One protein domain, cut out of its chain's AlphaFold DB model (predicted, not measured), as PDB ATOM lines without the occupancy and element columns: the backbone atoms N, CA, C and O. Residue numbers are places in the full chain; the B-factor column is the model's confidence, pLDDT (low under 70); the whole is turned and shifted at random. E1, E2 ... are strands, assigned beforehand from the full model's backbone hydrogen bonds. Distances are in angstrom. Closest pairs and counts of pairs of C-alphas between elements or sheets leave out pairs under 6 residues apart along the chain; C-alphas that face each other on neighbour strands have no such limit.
ATOM      1  N   LEU A  19      41.636  16.479  -8.875       72.69
ATOM      2  CA  LEU A  19      41.700  16.851  -7.472       72.69
ATOM      3  C   LEU A  19      40.829  18.085  -7.229       72.69
ATOM      4  O   LEU A  19      41.144  19.187  -7.682       72.69
ATOM      5  N   ASN A  20      39.743  17.892  -6.484       79.00
ATOM      6  CA  ASN A  20      38.831  18.951  -6.068       79.00
ATOM      7  C   ASN A  20      39.005  19.215  -4.581       79.00
ATOM      8  O   ASN A  20      38.668  18.355  -3.778       79.00
ATOM      9  N   CYS A  21      39.502  20.393  -4.208       80.19
ATOM     10  CA  CYS A  21      39.675  20.783  -2.814       80.19
ATOM     11  C   CYS A  21      38.915  22.061  -2.479       80.19
ATOM     12  O   CYS A  21      39.040  23.083  -3.155       80.19
ATOM     13  N   PHE A  22      38.201  22.036  -1.359       83.12
ATOM     14  CA  PHE A  22      37.383  23.137  -0.873       83.12
ATOM     15  C   PHE A  22      37.770  23.491   0.555       83.12
ATOM     16  O   PHE A  22      37.887  22.624   1.414       83.12
ATOM     17  N   GLY A  23      37.942  24.778   0.836       76.69
ATOM     18  CA  GLY A  23      38.114  25.276   2.196       76.69
ATOM     19  C   GLY A  23      37.002  26.239   2.556       76.69
ATOM     20  O   GLY A  23      36.738  27.204   1.832       76.69
ATOM     21  N   THR A  24      36.361  26.001   3.695       71.00
ATOM     22  CA  THR A  24      35.292  26.854   4.218       71.00
ATOM     23  C   THR A  24      35.769  27.656   5.421       71.00
ATOM     24  O   THR A  24      36.415  27.108   6.311       71.00
ATOM     25  N   ALA A  25      35.394  28.931   5.505       63.53
ATOM     26  CA  ALA A  25      35.523  29.716   6.731       63.53
ATOM     27  C   ALA A  25      34.195  30.413   7.042       63.53
ATOM     28  O   ALA A  25      33.589  31.027   6.166       63.53
ATOM     29  N   SER A  26      33.739  30.324   8.295       68.56
ATOM     30  CA  SER A  26      32.445  30.877   8.740       68.56
ATOM     31  C   SER A  26      31.247  30.419   7.886       68.56
ATOM     32  O   SER A  26      30.363  31.212   7.571       68.56
ATOM     33  N   GLY A  27      31.243  29.150   7.458       62.84
ATOM     34  CA  GLY A  27      30.162  28.562   6.654       62.84
ATOM     35  C   GLY A  27      30.120  28.993   5.183       62.84
ATOM     36  O   GLY A  27      29.204  28.600   4.470       62.84
ATOM     37  N   LYS A  28      31.094  29.781   4.708       65.19
ATOM     38  CA  LYS A  28      31.234  30.149   3.291       65.19
ATOM     39  C   LYS A  28      32.453  29.469   2.685       65.19
ATOM     40  O   LYS A  28      33.486  29.364   3.349       65.19
ATOM     41  N   THR A  29      32.355  29.049   1.427       70.00
ATOM     42  CA  THR A  29      33.508  28.560   0.666       70.00
ATOM     43  C   THR A  29      34.453  29.721   0.391       70.00
ATOM     44  O   THR A  29      34.086  30.705  -0.242       70.00
ATOM     45  N   VAL A  30      35.666  29.624   0.924       77.62
ATOM     46  CA  VAL A  30      36.686  30.676   0.865       77.62
ATOM     47  C   VAL A  30      37.777  30.331  -0.128       77.62
ATOM     48  O   VAL A  30      38.340  31.243  -0.723       77.62
ATOM     49  N   ILE A  31      38.081  29.048  -0.315       76.56
ATOM     50  CA  ILE A  31      39.033  28.592  -1.324       76.56
ATOM     51  C   ILE A  31      38.471  27.386  -2.068       76.56
ATOM     52  O   ILE A  31      37.867  26.506  -1.454       76.56
ATOM     53  N   GLN A  32      38.659  27.369  -3.383       79.69
ATOM     54  CA  GLN A  32      38.416  26.219  -4.245       79.69
ATOM     55  C   GLN A  32      39.673  26.005  -5.080       79.69
ATOM     56  O   GLN A  32      40.199  26.962  -5.650       79.69
ATOM     57  N   VAL A  33      40.165  24.777  -5.112       75.75
ATOM     58  CA  VAL A  33      41.269  24.353  -5.968       75.75
ATOM     59  C   VAL A  33      40.742  23.202  -6.802       75.75
ATOM     60  O   VAL A  33      40.318  22.192  -6.247       75.75
ATOM     61  N   HIS A  34      40.748  23.379  -8.115       76.38
ATOM     62  CA  HIS A  34      40.453  22.333  -9.079       76.38
ATOM     63  C   HIS A  34      41.730  22.060  -9.860       76.38
ATOM     64  O   HIS A  34      42.316  22.992 -10.408       76.38
ATOM     65  N   ALA A  35      42.192  20.815  -9.870       72.69
ATOM     66  CA  ALA A  35      43.377  20.426 -10.618       72.69
ATOM     67  C   ALA A  35      43.121  19.134 -11.397       72.69
ATOM     68  O   ALA A  35      42.515  18.210 -10.865       72.69
ATOM     69  N   ILE A  36      43.596  19.062 -12.640       69.19
ATOM     70  CA  ILE A  36      43.459  17.892 -13.521       69.19
ATOM     71  C   ILE A  36      44.840  17.309 -13.827       69.19
ATOM     72  O   ILE A  36      45.695  18.023 -14.357       69.19
ATOM     73  N   LEU A  37      45.078  16.037 -13.497       66.69
ATOM     74  CA  LEU A  37      46.322  15.324 -13.794       66.69
ATOM     75  C   LEU A  37      46.201  14.618 -15.150       66.69
ATOM     76  O   LEU A  37      45.545  13.587 -15.236       66.69
ATOM     77  N   ASP A  38      46.816  15.164 -16.205       61.47
ATOM     78  CA  ASP A  38      46.776  14.525 -17.539       61.47
ATOM     79  C   ASP A  38      47.910  14.958 -18.498       61.47
ATOM     80  O   ASP A  38      47.868  14.726 -19.704       61.47
ATOM     81  N   CYS A  39      48.942  15.653 -18.008       59.81
ATOM     82  CA  CYS A  39      49.961  16.232 -18.887       59.81
ATOM     83  C   CYS A  39      51.225  15.392 -18.845       59.81
ATOM     84  O   CYS A  39      51.989  15.477 -17.893       59.81
ATOM     85  N   ALA A  40      51.469  14.600 -19.884       51.94
ATOM     86  CA  ALA A  40      52.758  13.946 -20.051       51.94
ATOM     87  C   ALA A  40      53.849  15.002 -20.302       51.94
ATOM     88  O   ALA A  40      53.747  15.818 -21.221       51.94
ATOM     89  N   LEU A  41      54.888  14.989 -19.474       58.94
ATOM     90  CA  LEU A  41      56.162  15.629 -19.768       58.94
ATOM     91  C   LEU A  41      56.933  14.763 -20.776       58.94
ATOM     92  O   LEU A  41      56.704  13.555 -20.879       58.94
ATOM     93  N   ASP A  42      57.878  15.373 -21.495       49.44
ATOM     94  CA  ASP A  42      58.694  14.707 -22.526       49.44
ATOM     95  C   ASP A  42      59.491  13.486 -22.004       49.44
ATOM     96  O   ASP A  42      60.015  12.701 -22.792       49.44
ATOM     97  N   ASP A  43      59.579  13.304 -20.683       55.41
ATOM     98  CA  ASP A  43      60.269  12.205 -20.002       55.41
ATOM     99  C   ASP A  43      59.345  11.064 -19.522       55.41
ATOM    100  O   ASP A  43      59.806  10.145 -18.846       55.41
ATOM    101  N   GLY A  44      58.055  11.091 -19.878       53.22
ATOM    102  CA  GLY A  44      57.071  10.088 -19.451       53.22
ATOM    103  C   GLY A  44      56.508  10.313 -18.044       53.22
ATOM    104  O   GLY A  44      55.766   9.466 -17.547       53.22
ATOM    105  N   SER A  45      56.822  11.442 -17.404       57.66
ATOM    106  CA  SER A  45      56.216  11.836 -16.129       57.66
ATOM    107  C   SER A  45      54.849  12.489 -16.339       57.66
ATOM    108  O   SER A  45      54.689  13.324 -17.225       57.66
ATOM    109  N   PHE A  46      53.873  12.179 -15.484       56.25
ATOM    110  CA  PHE A  46      52.602  12.908 -15.447       56.25
ATOM    111  C   PHE A  46      52.746  14.235 -14.687       56.25
ATOM    112  O   PHE A  46      53.389  14.313 -13.639       56.25
ATOM    113  N   ALA A  47      52.108  15.276 -15.207       60.47
ATOM    114  CA  ALA A  47      51.983  16.607 -14.637       60.47
ATOM    115  C   ALA A  47      50.516  17.056 -14.660       60.47
ATOM    116  O   ALA A  47      49.678  16.517 -15.388       60.47
ATOM    117  N   TRP A  48      50.196  18.067 -13.857       66.12
ATOM    118  CA  TRP A  48      48.858  18.646 -13.831       66.12
ATOM    119  C   TRP A  48      48.659  19.562 -15.045       66.12
ATOM    120  O   TRP A  48      49.451  20.478 -15.280       66.12
ATOM    121  N   CYS A  49      47.625  19.285 -15.835       60.62
ATOM    122  CA  CYS A  49      47.308  19.995 -17.071       60.62
ATOM    123  C   CYS A  49      46.586  21.311 -16.858       60.62
ATOM    124  O   CYS A  49      46.836  22.274 -17.593       60.62
ATOM    125  N   ASP A  50      45.686  21.324 -15.882       71.06
ATOM    126  CA  ASP A  50      44.883  22.484 -15.558       71.06
ATOM    127  C   ASP A  50      44.806  22.646 -14.051       71.06
ATOM    128  O   ASP A  50      44.703  21.655 -13.325       71.06
ATOM    129  N   ILE A  51      44.941  23.887 -13.594       72.94
ATOM    130  CA  ILE A  51      44.868  24.241 -12.180       72.94
ATOM    131  C   ILE A  51      44.136  25.567 -12.075       72.94
ATOM    132  O   ILE A  51      44.695  26.631 -12.352       72.94
ATOM    133  N   ASP A  52      42.916  25.488 -11.572       75.81
ATOM    134  CA  ASP A  52      42.093  26.633 -11.254       75.81
ATOM    135  C   ASP A  52      42.055  26.843  -9.742       75.81
ATOM    136  O   ASP A  52      41.752  25.942  -8.957       75.81
ATOM    137  N   VAL A  53      42.348  28.071  -9.314       75.12
ATOM    138  CA  VAL A  53      42.318  28.455  -7.901       75.12
ATOM    139  C   VAL A  53      41.389  29.642  -7.741       75.12
ATOM    140  O   VAL A  53      41.577  30.684  -8.366       75.12
ATOM    141  N   LYS A  54      40.400  29.507  -6.864       75.94
ATOM    142  CA  LYS A  54      39.428  30.549  -6.544       75.94
ATOM    143  C   LYS A  54      39.515  30.881  -5.061       75.94
ATOM    144  O   LYS A  54      39.416  29.983  -4.232       75.94
ATOM    145  N   ILE A  55      39.697  32.153  -4.712       73.88
ATOM    146  CA  ILE A  55      39.767  32.641  -3.325       73.88
ATOM    147  C   ILE A  55      38.723  33.742  -3.134       73.88
ATOM    148  O   ILE A  55      38.739  34.723  -3.869       73.88
ATOM    149  N   ASN A  56      37.842  33.620  -2.135       74.69
ATOM    150  CA  ASN A  56      36.743  34.568  -1.872       74.69
ATOM    151  C   ASN A  56      35.951  34.917  -3.143       74.69
ATOM    152  O   ASN A  56      35.732  36.083  -3.462       74.69
ATOM    153  N   ASP A  57      35.597  33.893  -3.907       73.44
ATOM    154  CA  ASP A  57      34.946  34.008  -5.207       73.44
ATOM    155  C   ASP A  57      35.732  34.660  -6.357       73.44
ATOM    156  O   ASP A  57      35.205  34.799  -7.459       73.44
ATOM    157  N   GLN A  58      37.010  34.973  -6.156       72.44
ATOM    158  CA  GLN A  58      37.876  35.535  -7.188       72.44
ATOM    159  C   GLN A  58      38.829  34.481  -7.743       72.44
ATOM    160  O   GLN A  58      39.565  33.843  -6.990       72.44
ATOM    161  N   TRP A  59      38.840  34.332  -9.067       72.81
ATOM    162  CA  TRP A  59      39.838  33.519  -9.754       72.81
ATOM    163  C   TRP A  59      41.219  34.139  -9.580       72.81
ATOM    164  O   TRP A  59      41.439  35.319  -9.870       72.81
ATOM    165  N   LEU A  60      42.160  33.335  -9.104       70.94
ATOM    166  CA  LEU A  60      43.557  33.701  -9.102       70.94
ATOM    167  C   LEU A  60      44.060  33.544 -10.537       70.94
ATOM    168  O   LEU A  60      44.163  32.433 -11.045       70.94
ATOM    169  N   ASN A  61      44.374  34.662 -11.195       63.53
ATOM    170  CA  ASN A  61      45.037  34.642 -12.496       63.53
ATOM    171  C   ASN A  61      46.459  34.104 -12.318       63.53
ATOM    172  O   ASN A  61      47.406  34.865 -12.108       63.53
ATOM    173  N   LEU A  62      46.592  32.785 -12.368       62.16
ATOM    174  CA  LEU A  62      47.864  32.093 -12.383       62.16
ATOM    175  C   LEU A  62      48.535  32.342 -13.753       62.16
ATOM    176  O   LEU A  62      47.934  32.027 -14.782       62.16
ATOM    177  N   PRO A  63      49.736  32.956 -13.829       53.56
ATOM    178  CA  PRO A  63      50.450  33.110 -15.093       53.56
ATOM    179  C   PRO A  63      50.532  31.795 -15.885       53.56
ATOM    180  O   PRO A  63      50.775  30.726 -15.335       53.56
ATOM    181  N   ARG A  64      50.363  31.852 -17.211       49.84
ATOM    182  CA  ARG A  64      50.373  30.648 -18.070       49.84
ATOM    183  C   ARG A  64      51.681  29.843 -18.000       49.84
ATOM    184  O   ARG A  64      51.688  28.665 -18.341       49.84
ATOM    185  N   THR A  65      52.767  30.475 -17.560       44.44
ATOM    186  CA  THR A  65      54.095  29.892 -17.319       44.44
ATOM    187  C   THR A  65      54.213  29.138 -15.986       44.44
ATOM    188  O   THR A  65      55.211  28.455 -15.778       44.44
ATOM    189  N   LEU A  66      53.201  29.184 -15.108       50.12
ATOM    190  CA  LEU A  66      53.157  28.502 -13.800       50.12
ATOM    191  C   LEU A  66      52.921  26.986 -13.868       50.12
ATOM    192  O   LEU A  66      52.703  26.341 -12.846       50.12
ATOM    193  N   ARG A  67      52.997  26.396 -15.063       50.12
ATOM    194  CA  ARG A  67      52.817  24.954 -15.293       50.12
ATOM    195  C   ARG A  67      53.975  24.097 -14.768       50.12
ATOM    196  O   ARG A  67      53.943  22.883 -14.929       50.12
ATOM    197  N   SER A  68      54.989  24.690 -14.125       43.94
ATOM    198  CA  SER A  68      55.958  23.919 -13.344       43.94
ATOM    199  C   SER A  68      55.333  23.561 -12.003       43.94
ATOM    200  O   SER A  68      55.592  24.163 -10.960       43.94
ATOM    201  N   VAL A  69      54.457  22.571 -12.069       52.84
ATOM    202  CA  VAL A  69      54.075  21.791 -10.909       52.84
ATOM    203  C   VAL A  69      55.250  20.861 -10.667       52.84
ATOM    204  O   VAL A  69      55.704  20.178 -11.587       52.84
ATOM    205  N   THR A  70      55.820  20.887  -9.464       51.28
ATOM    206  CA  THR A  70      56.770  19.830  -9.088       51.28
ATOM    207  C   THR A  70      56.085  18.486  -9.300       51.28
ATOM    208  O   THR A  70      54.870  18.433  -9.104       51.28
ATOM    209  N   SER A  71      56.828  17.438  -9.683       50.81
ATOM    210  CA  SER A  71      56.270  16.090  -9.874       50.81
ATOM    211  C   SER A  71      55.210  15.810  -8.806       50.81
ATOM    212  O   SER A  71      55.506  16.065  -7.629       50.81
ATOM    213  N   PRO A  72      53.987  15.401  -9.198       51.09
ATOM    214  CA  PRO A  72      52.909  15.193  -8.251       51.09
ATOM    215  C   PRO A  72      53.439  14.349  -7.098       51.09
ATOM    216  O   PRO A  72      54.059  13.305  -7.318       51.09
ATOM    217  N   GLY A  73      53.237  14.819  -5.867       53.97
ATOM    218  CA  GLY A  73      53.336  13.904  -4.742       53.97
ATOM    219  C   GLY A  73      52.354  12.767  -5.004       53.97
ATOM    220  O   GLY A  73      51.269  13.013  -5.531       53.97
ATOM    221  N   ILE A  74      52.742  11.532  -4.686       60.41
ATOM    222  CA  ILE A  74      51.830  10.394  -4.800       60.41
ATOM    223  C   ILE A  74      50.604  10.731  -3.954       60.41
ATOM    224  O   ILE A  74      50.732  10.965  -2.746       60.41
ATOM    225  N   PHE A  75      49.444  10.828  -4.604       60.91
ATOM    226  CA  PHE A  75      48.200  11.022  -3.885       60.91
ATOM    227  C   PHE A  75      47.994   9.786  -3.005       60.91
ATOM    228  O   PHE A  75      48.115   8.667  -3.505       60.91
ATOM    229  N   PRO A  76      47.799   9.946  -1.688       61.47
ATOM    230  CA  PRO A  76      47.660   8.795  -0.818       61.47
ATOM    231  C   PRO A  76      46.374   8.054  -1.172       61.47
ATOM    232  O   PRO A  76      45.294   8.621  -1.069       61.47
ATOM    233  N   ALA A  83      37.871   2.768   8.134       76.81
ATOM    234  CA  ALA A  83      36.784   3.433   8.851       76.81
ATOM    235  C   ALA A  83      37.346   4.447   9.863       76.81
ATOM    236  O   ALA A  83      38.231   4.132  10.664       76.81
ATOM    237  N   GLY A  84      36.828   5.678   9.853       81.38
ATOM    238  CA  GLY A  84      37.234   6.735  10.780       81.38
ATOM    239  C   GLY A  84      38.344   7.643  10.239       81.38
ATOM    240  O   GLY A  84      38.393   7.968   9.059       81.38
ATOM    241  N   THR A  85      39.214   8.153  11.116       85.38
ATOM    242  CA  THR A  85      40.235   9.157  10.754       85.38
ATOM    243  C   THR A  85      41.651   8.597  10.863       85.38
ATOM    244  O   THR A  85      42.050   8.140  11.933       85.38
ATOM    245  N   LYS A  86      42.454   8.734   9.802       84.19
ATOM    246  CA  LYS A  86      43.879   8.369   9.764       84.19
ATOM    247  C   LYS A  86      44.749   9.593   9.508       84.19
ATOM    248  O   LYS A  86      44.627  10.236   8.473       84.19
ATOM    249  N   ALA A  87      45.653   9.911  10.431       86.12
ATOM    250  CA  ALA A  87      46.624  10.989  10.234       86.12
ATOM    251  C   ALA A  87      47.740  10.569   9.262       86.12
ATOM    252  O   ALA A  87      48.275   9.465   9.372       86.12
ATOM    253  N   LEU A  88      48.131  11.473   8.368       81.00
ATOM    254  CA  LEU A  88      49.291  11.351   7.490       81.00
ATOM    255  C   LEU A  88      50.487  12.000   8.197       81.00
ATOM    256  O   LEU A  88      50.480  13.195   8.496       81.00
ATOM    257  N   LYS A  89      51.495  11.197   8.553       82.31
ATOM    258  CA  LYS A  89      52.713  11.677   9.221       82.31
ATOM    259  C   LYS A  89      53.951  11.161   8.476       82.31
ATOM    260  O   LYS A  89      54.196   9.958   8.534       82.31
ATOM    261  N   PRO A  90      54.747  12.043   7.841       82.81
ATOM    262  CA  PRO A  90      54.534  13.494   7.712       82.81
ATOM    263  C   PRO A  90      53.334  13.844   6.800       82.81
ATOM    264  O   PRO A  90      52.870  12.970   6.066       82.81
ATOM    265  N   PRO A  91      52.834  15.097   6.832       83.38
ATOM    266  CA  PRO A  91      51.876  15.583   5.839       83.38
ATOM    267  C   PRO A  91      52.403  15.401   4.411       83.38
ATOM    268  O   PRO A  91      53.607  15.531   4.171       83.38
ATOM    269  N   ILE A  92      51.507  15.122   3.466       79.94
ATOM    270  CA  ILE A  92      51.858  14.841   2.067       79.94
ATOM    271  C   ILE A  92      51.523  16.058   1.212       79.94
ATOM    272  O   ILE A  92      50.360  16.431   1.097       79.94
ATOM    273  N   THR A  93      52.523  16.669   0.580       81.06
ATOM    274  CA  THR A  93      52.292  17.723  -0.415       81.06
ATOM    275  C   THR A  93      51.831  17.097  -1.728       81.06
ATOM    276  O   THR A  93      52.604  16.398  -2.376       81.06
ATOM    277  N   VAL A  94      50.585  17.361  -2.122       74.06
ATOM    278  CA  VAL A  94      49.973  16.790  -3.338       74.06
ATOM    279  C   VAL A  94      49.957  17.766  -4.509       74.06
ATOM    280  O   VAL A  94      50.025  17.349  -5.661       74.06
ATOM    281  N   LEU A  95      49.945  19.072  -4.230       76.62
ATOM    282  CA  LEU A  95      50.043  20.103  -5.256       76.62
ATOM    283  C   LEU A  95      50.942  21.240  -4.775       76.62
ATOM    284  O   LEU A  95      50.768  21.778  -3.684       76.62
ATOM    285  N   ARG A  96      51.891  21.638  -5.623       77.94
ATOM    286  CA  ARG A  96      52.739  22.810  -5.410       77.94
ATOM    287  C   ARG A  96      52.863  23.585  -6.715       77.94
ATOM    288  O   ARG A  96      53.402  23.075  -7.690       77.94
ATOM    289  N   VAL A  97      52.385  24.823  -6.707       76.00
ATOM    290  CA  VAL A  97      52.422  25.750  -7.844       76.00
ATOM    291  C   VAL A  97      53.509  26.785  -7.599       76.00
ATOM    292  O   VAL A  97      53.527  27.428  -6.546       76.00
ATOM    293  N   LEU A  98      54.411  26.950  -8.567       75.25
ATOM    294  CA  LEU A  98      55.558  27.854  -8.483       75.25
ATOM    295  C   LEU A  98      55.440  29.013  -9.472       75.25
ATOM    296  O   LEU A  98      55.041  28.786 -10.609       75.25
ATOM    297  N   ASP A  99      55.863  30.214  -9.057       71.06
ATOM    298  CA  ASP A  99      56.065  31.385  -9.914       71.06
ATOM    299  C   ASP A  99      57.189  31.209 -10.946       71.06
ATOM    300  O   ASP A  99      57.995  30.282 -10.871       71.06
ATOM    301  N   GLU A 100      57.268  32.122 -11.916       71.06
ATOM    302  CA  GLU A 100      58.346  32.159 -12.919       71.06
ATOM    303  C   GLU A 100      59.758  32.234 -12.299       71.06
ATOM    304  O   GLU A 100      60.744  31.861 -12.928       71.06
ATOM    305  N   ASN A 101      59.853  32.664 -11.038       75.62
ATOM    306  CA  ASN A 101      61.076  32.742 -10.246       75.62
ATOM    307  C   ASN A 101      61.231  31.541  -9.292       75.62
ATOM    308  O   ASN A 101      62.033  31.601  -8.355       75.62
ATOM    309  N   LYS A 102      60.474  30.455  -9.509       74.50
ATOM    310  CA  LYS A 102      60.450  29.221  -8.705       74.50
ATOM    311  C   LYS A 102      60.000  29.416  -7.251       74.50
ATOM    312  O   LYS A 102      60.320  28.595  -6.392       74.50
ATOM    313  N   LYS A 103      59.263  30.486  -6.940       78.25
ATOM    314  CA  LYS A 103      58.702  30.708  -5.597       78.25
ATOM    315  C   LYS A 103      57.328  30.073  -5.480       78.25
ATOM    316  O   LYS A 103      56.519  30.190  -6.387       78.25
ATOM    317  N   ILE A 104      57.031  29.462  -4.340       79.12
ATOM    318  CA  ILE A 104      55.723  28.847  -4.093       79.12
ATOM    319  C   ILE A 104      54.629  29.924  -4.088       79.12
ATOM    320  O   ILE A 104      54.750  30.937  -3.395       79.12
ATOM    321  N   VAL A 105      53.574  29.688  -4.869       78.81
ATOM    322  CA  VAL A 105      52.354  30.508  -4.944       78.81
ATOM    323  C   VAL A 105      51.193  29.805  -4.248       78.81
ATOM    324  O   VAL A 105      50.446  30.422  -3.492       78.81
ATOM    325  N   LEU A 106      51.067  28.501  -4.465       80.19
ATOM    326  CA  LEU A 106      50.102  27.649  -3.786       80.19
ATOM    327  C   LEU A 106      50.802  26.358  -3.391       80.19
ATOM    328  O   LEU A 106      51.482  25.741  -4.207       80.19
ATOM    329  N   GLU A 107      50.602  25.940  -2.154       85.38
ATOM    330  CA  GLU A 107      50.940  24.602  -1.702       85.38
ATOM    331  C   GLU A 107      49.722  23.980  -1.038       85.38
ATOM    332  O   GLU A 107      49.120  24.571  -0.146       85.38
ATOM    333  N   LEU A 108      49.364  22.788  -1.485       81.25
ATOM    334  CA  LEU A 108      48.316  21.970  -0.915       81.25
ATOM    335  C   LEU A 108      48.965  20.734  -0.302       81.25
ATOM    336  O   LEU A 108      49.596  19.934  -0.999       81.25
ATOM    337  N   SER A 109      48.788  20.589   1.004       83.94
ATOM    338  CA  SER A 109      49.265  19.435   1.757       83.94
ATOM    339  C   SER A 109      48.101  18.727   2.432       83.94
ATOM    340  O   SER A 109      47.210  19.383   2.959       83.94
ATOM    341  N   LEU A 110      48.113  17.398   2.427       83.00
ATOM    342  CA  LEU A 110      47.140  16.548   3.101       83.00
ATOM    343  C   LEU A 110      47.690  16.111   4.460       83.00
ATOM    344  O   LEU A 110      48.803  15.595   4.556       83.00
ATOM    345  N   ASP A 111      46.888  16.299   5.504       85.50
ATOM    346  CA  ASP A 111      47.252  16.011   6.894       85.50
ATOM    347  C   ASP A 111      46.596  14.723   7.405       85.50
ATOM    348  O   ASP A 111      47.112  14.074   8.317       85.50
ATOM    349  N   LYS A 112      45.422  14.358   6.877       83.81
ATOM    350  CA  LYS A 112      44.676  13.172   7.308       83.81
ATOM    351  C   LYS A 112      43.646  12.733   6.272       83.81
ATOM    352  O   LYS A 112      43.173  13.534   5.475       83.81
ATOM    353  N   ILE A 113      43.249  11.476   6.366       83.00
ATOM    354  CA  ILE A 113      42.155  10.865   5.615       83.00
ATOM    355  C   ILE A 113      40.999  10.655   6.592       83.00
ATOM    356  O   ILE A 113      41.218  10.187   7.714       83.00
ATOM    357  N   VAL A 114      39.789  11.030   6.197       83.75
ATOM    358  CA  VAL A 114      38.555  10.768   6.940       83.75
ATOM    359  C   VAL A 114      37.672   9.909   6.053       83.75
ATOM    360  O   VAL A 114      37.209  10.374   5.020       83.75
ATOM    361  N   ALA A 115      37.456   8.667   6.459       80.81
ATOM    362  CA  ALA A 115      36.587   7.734   5.765       80.81
ATOM    363  C   ALA A 115      35.320   7.479   6.589       80.81
ATOM    364  O   ALA A 115      35.364   7.310   7.814       80.81
ATOM    365  N   SER A 116      34.196   7.481   5.888       76.19
ATOM    366  CA  SER A 116      32.855   7.161   6.368       76.19
ATOM    367  C   SER A 116      32.215   6.165   5.409       76.19
ATOM    368  O   SER A 116      32.714   5.995   4.298       76.19
ATOM    369  N   ASP A 117      31.102   5.557   5.816       71.19
ATOM    370  CA  ASP A 117      30.409   4.531   5.024       71.19
ATOM    371  C   ASP A 117      30.043   5.003   3.600       71.19
ATOM    372  O   ASP A 117      29.970   4.187   2.685       71.19
ATOM    373  N   ASP A 118      29.873   6.318   3.402       70.19
ATOM    374  CA  ASP A 118      29.431   6.915   2.135       70.19
ATOM    375  C   ASP A 118      30.524   7.703   1.385       70.19
ATOM    376  O   ASP A 118      30.311   8.102   0.240       70.19
ATOM    377  N   ALA A 119      31.668   7.995   2.018       71.94
ATOM    378  CA  ALA A 119      32.683   8.868   1.425       71.94
ATOM    379  C   ALA A 119      34.061   8.758   2.085       71.94
ATOM    380  O   ALA A 119      34.181   8.686   3.315       71.94
ATOM    381  N   VAL A 120      35.096   8.896   1.256       74.56
ATOM    382  CA  VAL A 120      36.475   9.166   1.664       74.56
ATOM    383  C   VAL A 120      36.791  10.631   1.366       74.56
ATOM    384  O   VAL A 120      36.668  11.088   0.235       74.56
ATOM    385  N   VAL A 121      37.206  11.370   2.393       82.25
ATOM    386  CA  VAL A 121      37.574  12.784   2.297       82.25
ATOM    387  C   VAL A 121      38.997  12.979   2.798       82.25
ATOM    388  O   VAL A 121      39.340  12.654   3.939       82.25
ATOM    389  N   PHE A 122      39.829  13.591   1.969       79.56
ATOM    390  CA  PHE A 122      41.193  13.950   2.322       79.56
ATOM    391  C   PHE A 122      41.199  15.346   2.935       79.56
ATOM    392  O   PHE A 122      40.835  16.324   2.295       79.56
ATOM    393  N   MET A 123      41.605  15.476   4.192       84.56
ATOM    394  CA  MET A 123      41.696  16.777   4.849       84.56
ATOM    395  C   MET A 123      43.136  17.264   4.886       84.56
ATOM    396  O   MET A 123      44.070  16.504   5.151       84.56
ATOM    397  N   GLY A 124      43.305  18.563   4.693       85.31
ATOM    398  CA  GLY A 124      44.619  19.169   4.623       85.31
ATOM    399  C   GLY A 124      44.606  20.677   4.784       85.31
ATOM    400  O   GLY A 124      43.686  21.273   5.355       85.31
ATOM    401  N   ARG A 125      45.647  21.296   4.239       86.44
ATOM    402  CA  ARG A 125      45.879  22.731   4.258       86.44
ATOM    403  C   ARG A 125      46.300  23.226   2.886       86.44
ATOM    404  O   ARG A 125      47.221  22.685   2.281       86.44
ATOM    405  N   ALA A 126      45.664  24.304   2.450       82.56
ATOM    406  CA  ALA A 126      46.131  25.134   1.356       82.56
ATOM    407  C   ALA A 126      46.853  26.364   1.921       82.56
ATOM    408  O   ALA A 126      46.271  27.155   2.668       82.56
ATOM    409  N   THR A 127      48.113  26.524   1.539       83.94
ATOM    410  CA  THR A 127      48.958  27.672   1.855       83.94
ATOM    411  C   THR A 127      49.107  28.518   0.603       83.94
ATOM    412  O   THR A 127      49.676  28.078  -0.397       83.94
ATOM    413  N   VAL A 128      48.615  29.751   0.654       77.75
ATOM    414  CA  VAL A 128      48.715  30.710  -0.448       77.75
ATOM    415  C   VAL A 128      49.822  31.705  -0.144       77.75
ATOM    416  O   VAL A 128      49.874  32.302   0.934       77.75
ATOM    417  N   SER A 129      50.697  31.901  -1.119       80.38
ATOM    418  CA  SER A 129      51.817  32.831  -1.078       80.38
ATOM    419  C   SER A 129      51.853  33.676  -2.350       80.38
ATOM    420  O   SER A 129      51.421  33.257  -3.418       80.38
ATOM    421  N   TRP A 130      52.371  34.895  -2.260       73.88
ATOM    422  CA  TRP A 130      52.534  35.774  -3.414       73.88
ATOM    423  C   TRP A 130      53.888  36.467  -3.366       73.88
ATOM    424  O   TRP A 130      54.249  37.087  -2.363       73.88
ATOM    425  N   LYS A 131      54.662  36.356  -4.454       71.44
ATOM    426  CA  LYS A 131      56.024  36.912  -4.567       71.44
ATOM    427  C   LYS A 131      56.961  36.488  -3.418       71.44
ATOM    428  O   LYS A 131      57.881  37.223  -3.052       71.44
ATOM    429  N   GLY A 132      56.747  35.296  -2.858       70.12
ATOM    430  CA  GLY A 132      57.506  34.758  -1.722       70.12
ATOM    431  C   GLY A 132      57.067  35.272  -0.348       70.12
ATOM    432  O   GLY A 132      57.775  35.046   0.628       70.12
ATOM    433  N   ARG A 133      55.932  35.972  -0.252       76.75
ATOM    434  CA  ARG A 133      55.304  36.326   1.025       76.75
ATOM    435  C   ARG A 133      54.100  35.431   1.271       76.75
ATOM    436  O   ARG A 133      53.269  35.280   0.381       76.75
ATOM    437  N   HIS A 134      54.005  34.888   2.479       81.88
ATOM    438  CA  HIS A 134      52.813  34.186   2.942       81.88
ATOM    439  C   HIS A 134      51.609  35.134   2.948       81.88
ATOM    440  O   HIS A 134      51.727  36.283   3.375       81.88
ATOM    441  N   ILE A 135      50.474  34.658   2.437       79.75
ATOM    442  CA  ILE A 135      49.213  35.401   2.416       79.75
ATOM    443  C   ILE A 135      48.224  34.776   3.393       79.75
ATOM    444  O   ILE A 135      47.630  35.490   4.202       79.75
ATOM    445  N   LYS A 136      47.999  33.460   3.292       76.81
ATOM    446  CA  LYS A 136      46.954  32.789   4.068       76.81
ATOM    447  C   LYS A 136      47.150  31.278   4.120       76.81
ATOM    448  O   LYS A 136      47.469  30.673   3.103       76.81
ATOM    449  N   ASP A 137      46.838  30.702   5.277       82.56
ATOM    450  CA  ASP A 137      46.596  29.268   5.446       82.56
ATOM    451  C   ASP A 137      45.091  29.017   5.543       82.56
ATOM    452  O   ASP A 137      44.371  29.743   6.238       82.56
ATOM    453  N   LEU A 138      44.608  27.980   4.866       82.56
ATOM    454  CA  LEU A 138      43.221  27.537   4.936       82.56
ATOM    455  C   LEU A 138      43.157  26.024   5.077       82.56
ATOM    456  O   LEU A 138      43.792  25.302   4.315       82.56
ATOM    457  N   ALA A 139      42.360  25.552   6.035       83.94
ATOM    458  CA  ALA A 139      41.975  24.150   6.080       83.94
ATOM    459  C   ALA A 139      41.109  23.830   4.859       83.94
ATOM    460  O   ALA A 139      40.226  24.616   4.498       83.94
ATOM    461  N   VAL A 140      41.369  22.685   4.239       83.62
ATOM    462  CA  VAL A 140      40.649  22.216   3.056       83.62
ATOM    463  C   VAL A 140      40.259  20.751   3.204       83.62
ATOM    464  O   VAL A 140      40.919  19.985   3.908       83.62
ATOM    465  N   SER A 141      39.177  20.380   2.537       84.12
ATOM    466  CA  SER A 141      38.747  19.011   2.278       84.12
ATOM    467  C   SER A 141      38.823  18.762   0.780       84.12
ATOM    468  O   SER A 141      38.339  19.588   0.006       84.12
ATOM    469  N   CYS A 142      39.422  17.651   0.390       79.81
ATOM    470  CA  CYS A 142      39.560  17.219  -0.982       79.81
ATOM    471  C   CYS A 142      38.815  15.907  -1.193       79.81
ATOM    472  O   CYS A 142      38.874  15.024  -0.330       79.81
ATOM    473  N   ASP A 143      38.147  15.799  -2.333       74.75
ATOM    474  CA  ASP A 143      37.510  14.559  -2.760       74.75
ATOM    475  C   ASP A 143      38.566  13.577  -3.283       74.75
ATOM    476  O   ASP A 143      39.664  13.983  -3.685       74.75
ATOM    477  N   ASP A 144      38.233  12.289  -3.249       65.69
ATOM    478  CA  ASP A 144      39.053  11.232  -3.835       65.69
ATOM    479  C   ASP A 144      39.185  11.443  -5.358       65.69
ATOM    480  O   ASP A 144      38.161  11.597  -6.037       65.69
TER     481      ASP A 144
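AT A GLANCE: This is residues 19 to 76 and 83 to 144 of the 146 residues of an uncharacterized protein of Acidobacteria bacterium (UniProt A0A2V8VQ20). One antiparallel sheet of seven strands is folded back on itself into two leaves, E3 E2 E1 facing E6 E5 E4, with E7 as the hinge. It is curled like part of a barrel but does not close, its edge strands E3 and E4 being apart, and residues 56 to 76 form a long stretch with no named element after E3. The printed part has 120 residues, with no named helix and seven named strands, E1 to E7 along the chain, in the sheet order E3 E2 E1 E7 E6 E5 E4. The class is all strand; the whole is compact, with a radius of gyration of the C-alphas of 14.4 A and spans of 41 by 36 by 23 A.

IN THESE COORDINATES: E1, residues 19 to 25, begins at C-alpha 19 (41.700, 16.851, -7.472) and is 20.1 A long. E2, residues 28 to 40, is 35.6 A long, and E3, residues 46 to 55, is 26.5 A long. E4, residues 84 to 98, begins at C-alpha 84 (37.234, 6.735, 10.780), is 34.0 A long and bends by 71 degrees at residue 89. E5, residues 104 to 116, 33.2 A, bends by 51 degrees at residue 112. E6, residues 119 to 130, is 33.8 A long. E7, residues 133 to 143, 28.4 A, bends by 59 degrees at residue 139 and ends at C-alpha 143 (37.510, 14.559, -2.760).

HOW THE PARTS SIT: The sheet is twisted. E1 E2 E3 and E4 E5 E6 E7 are two meanders, each strand the antiparallel neighbour of the one before. In the hairpin of E1 and E2, N 21 and O 33 are 2.8 A apart, within hydrogen-bond range; in that of E2 and E3, N 34 and O 52 are at 2.9 A. E1 of the one meander and E7 of the other are antiparallel neighbours, at 114 degrees between their N-to-C directions, with N 22 and O 141 within hydrogen-bond range at 2.8 A. E6 and E7 form a hairpin, with N 126 and O 138 at 2.8 A; so do E5 and E6, with N 109 and O 125 at 2.9 A, and E4 and E5, with N 108 and O 95 at 2.8 A. Between the leaves, E2 and E6 are only just apart, their closest C-alphas 8.3 A from each other.

THE WHOLE: The C-alphas farthest apart are those of Asn 101 and Asp 117, at 44.4 A. Residues 77 to 82 are not printed, in the link from E3 to E4, and C-alphas 76 and 83 are 15.5 A apart across the cut. The five links printed whole are tight. The mean pLDDT of the printed part is 72.2; residues 25 to 28, 36 to 49, 61 to 76 and 144 are under 70.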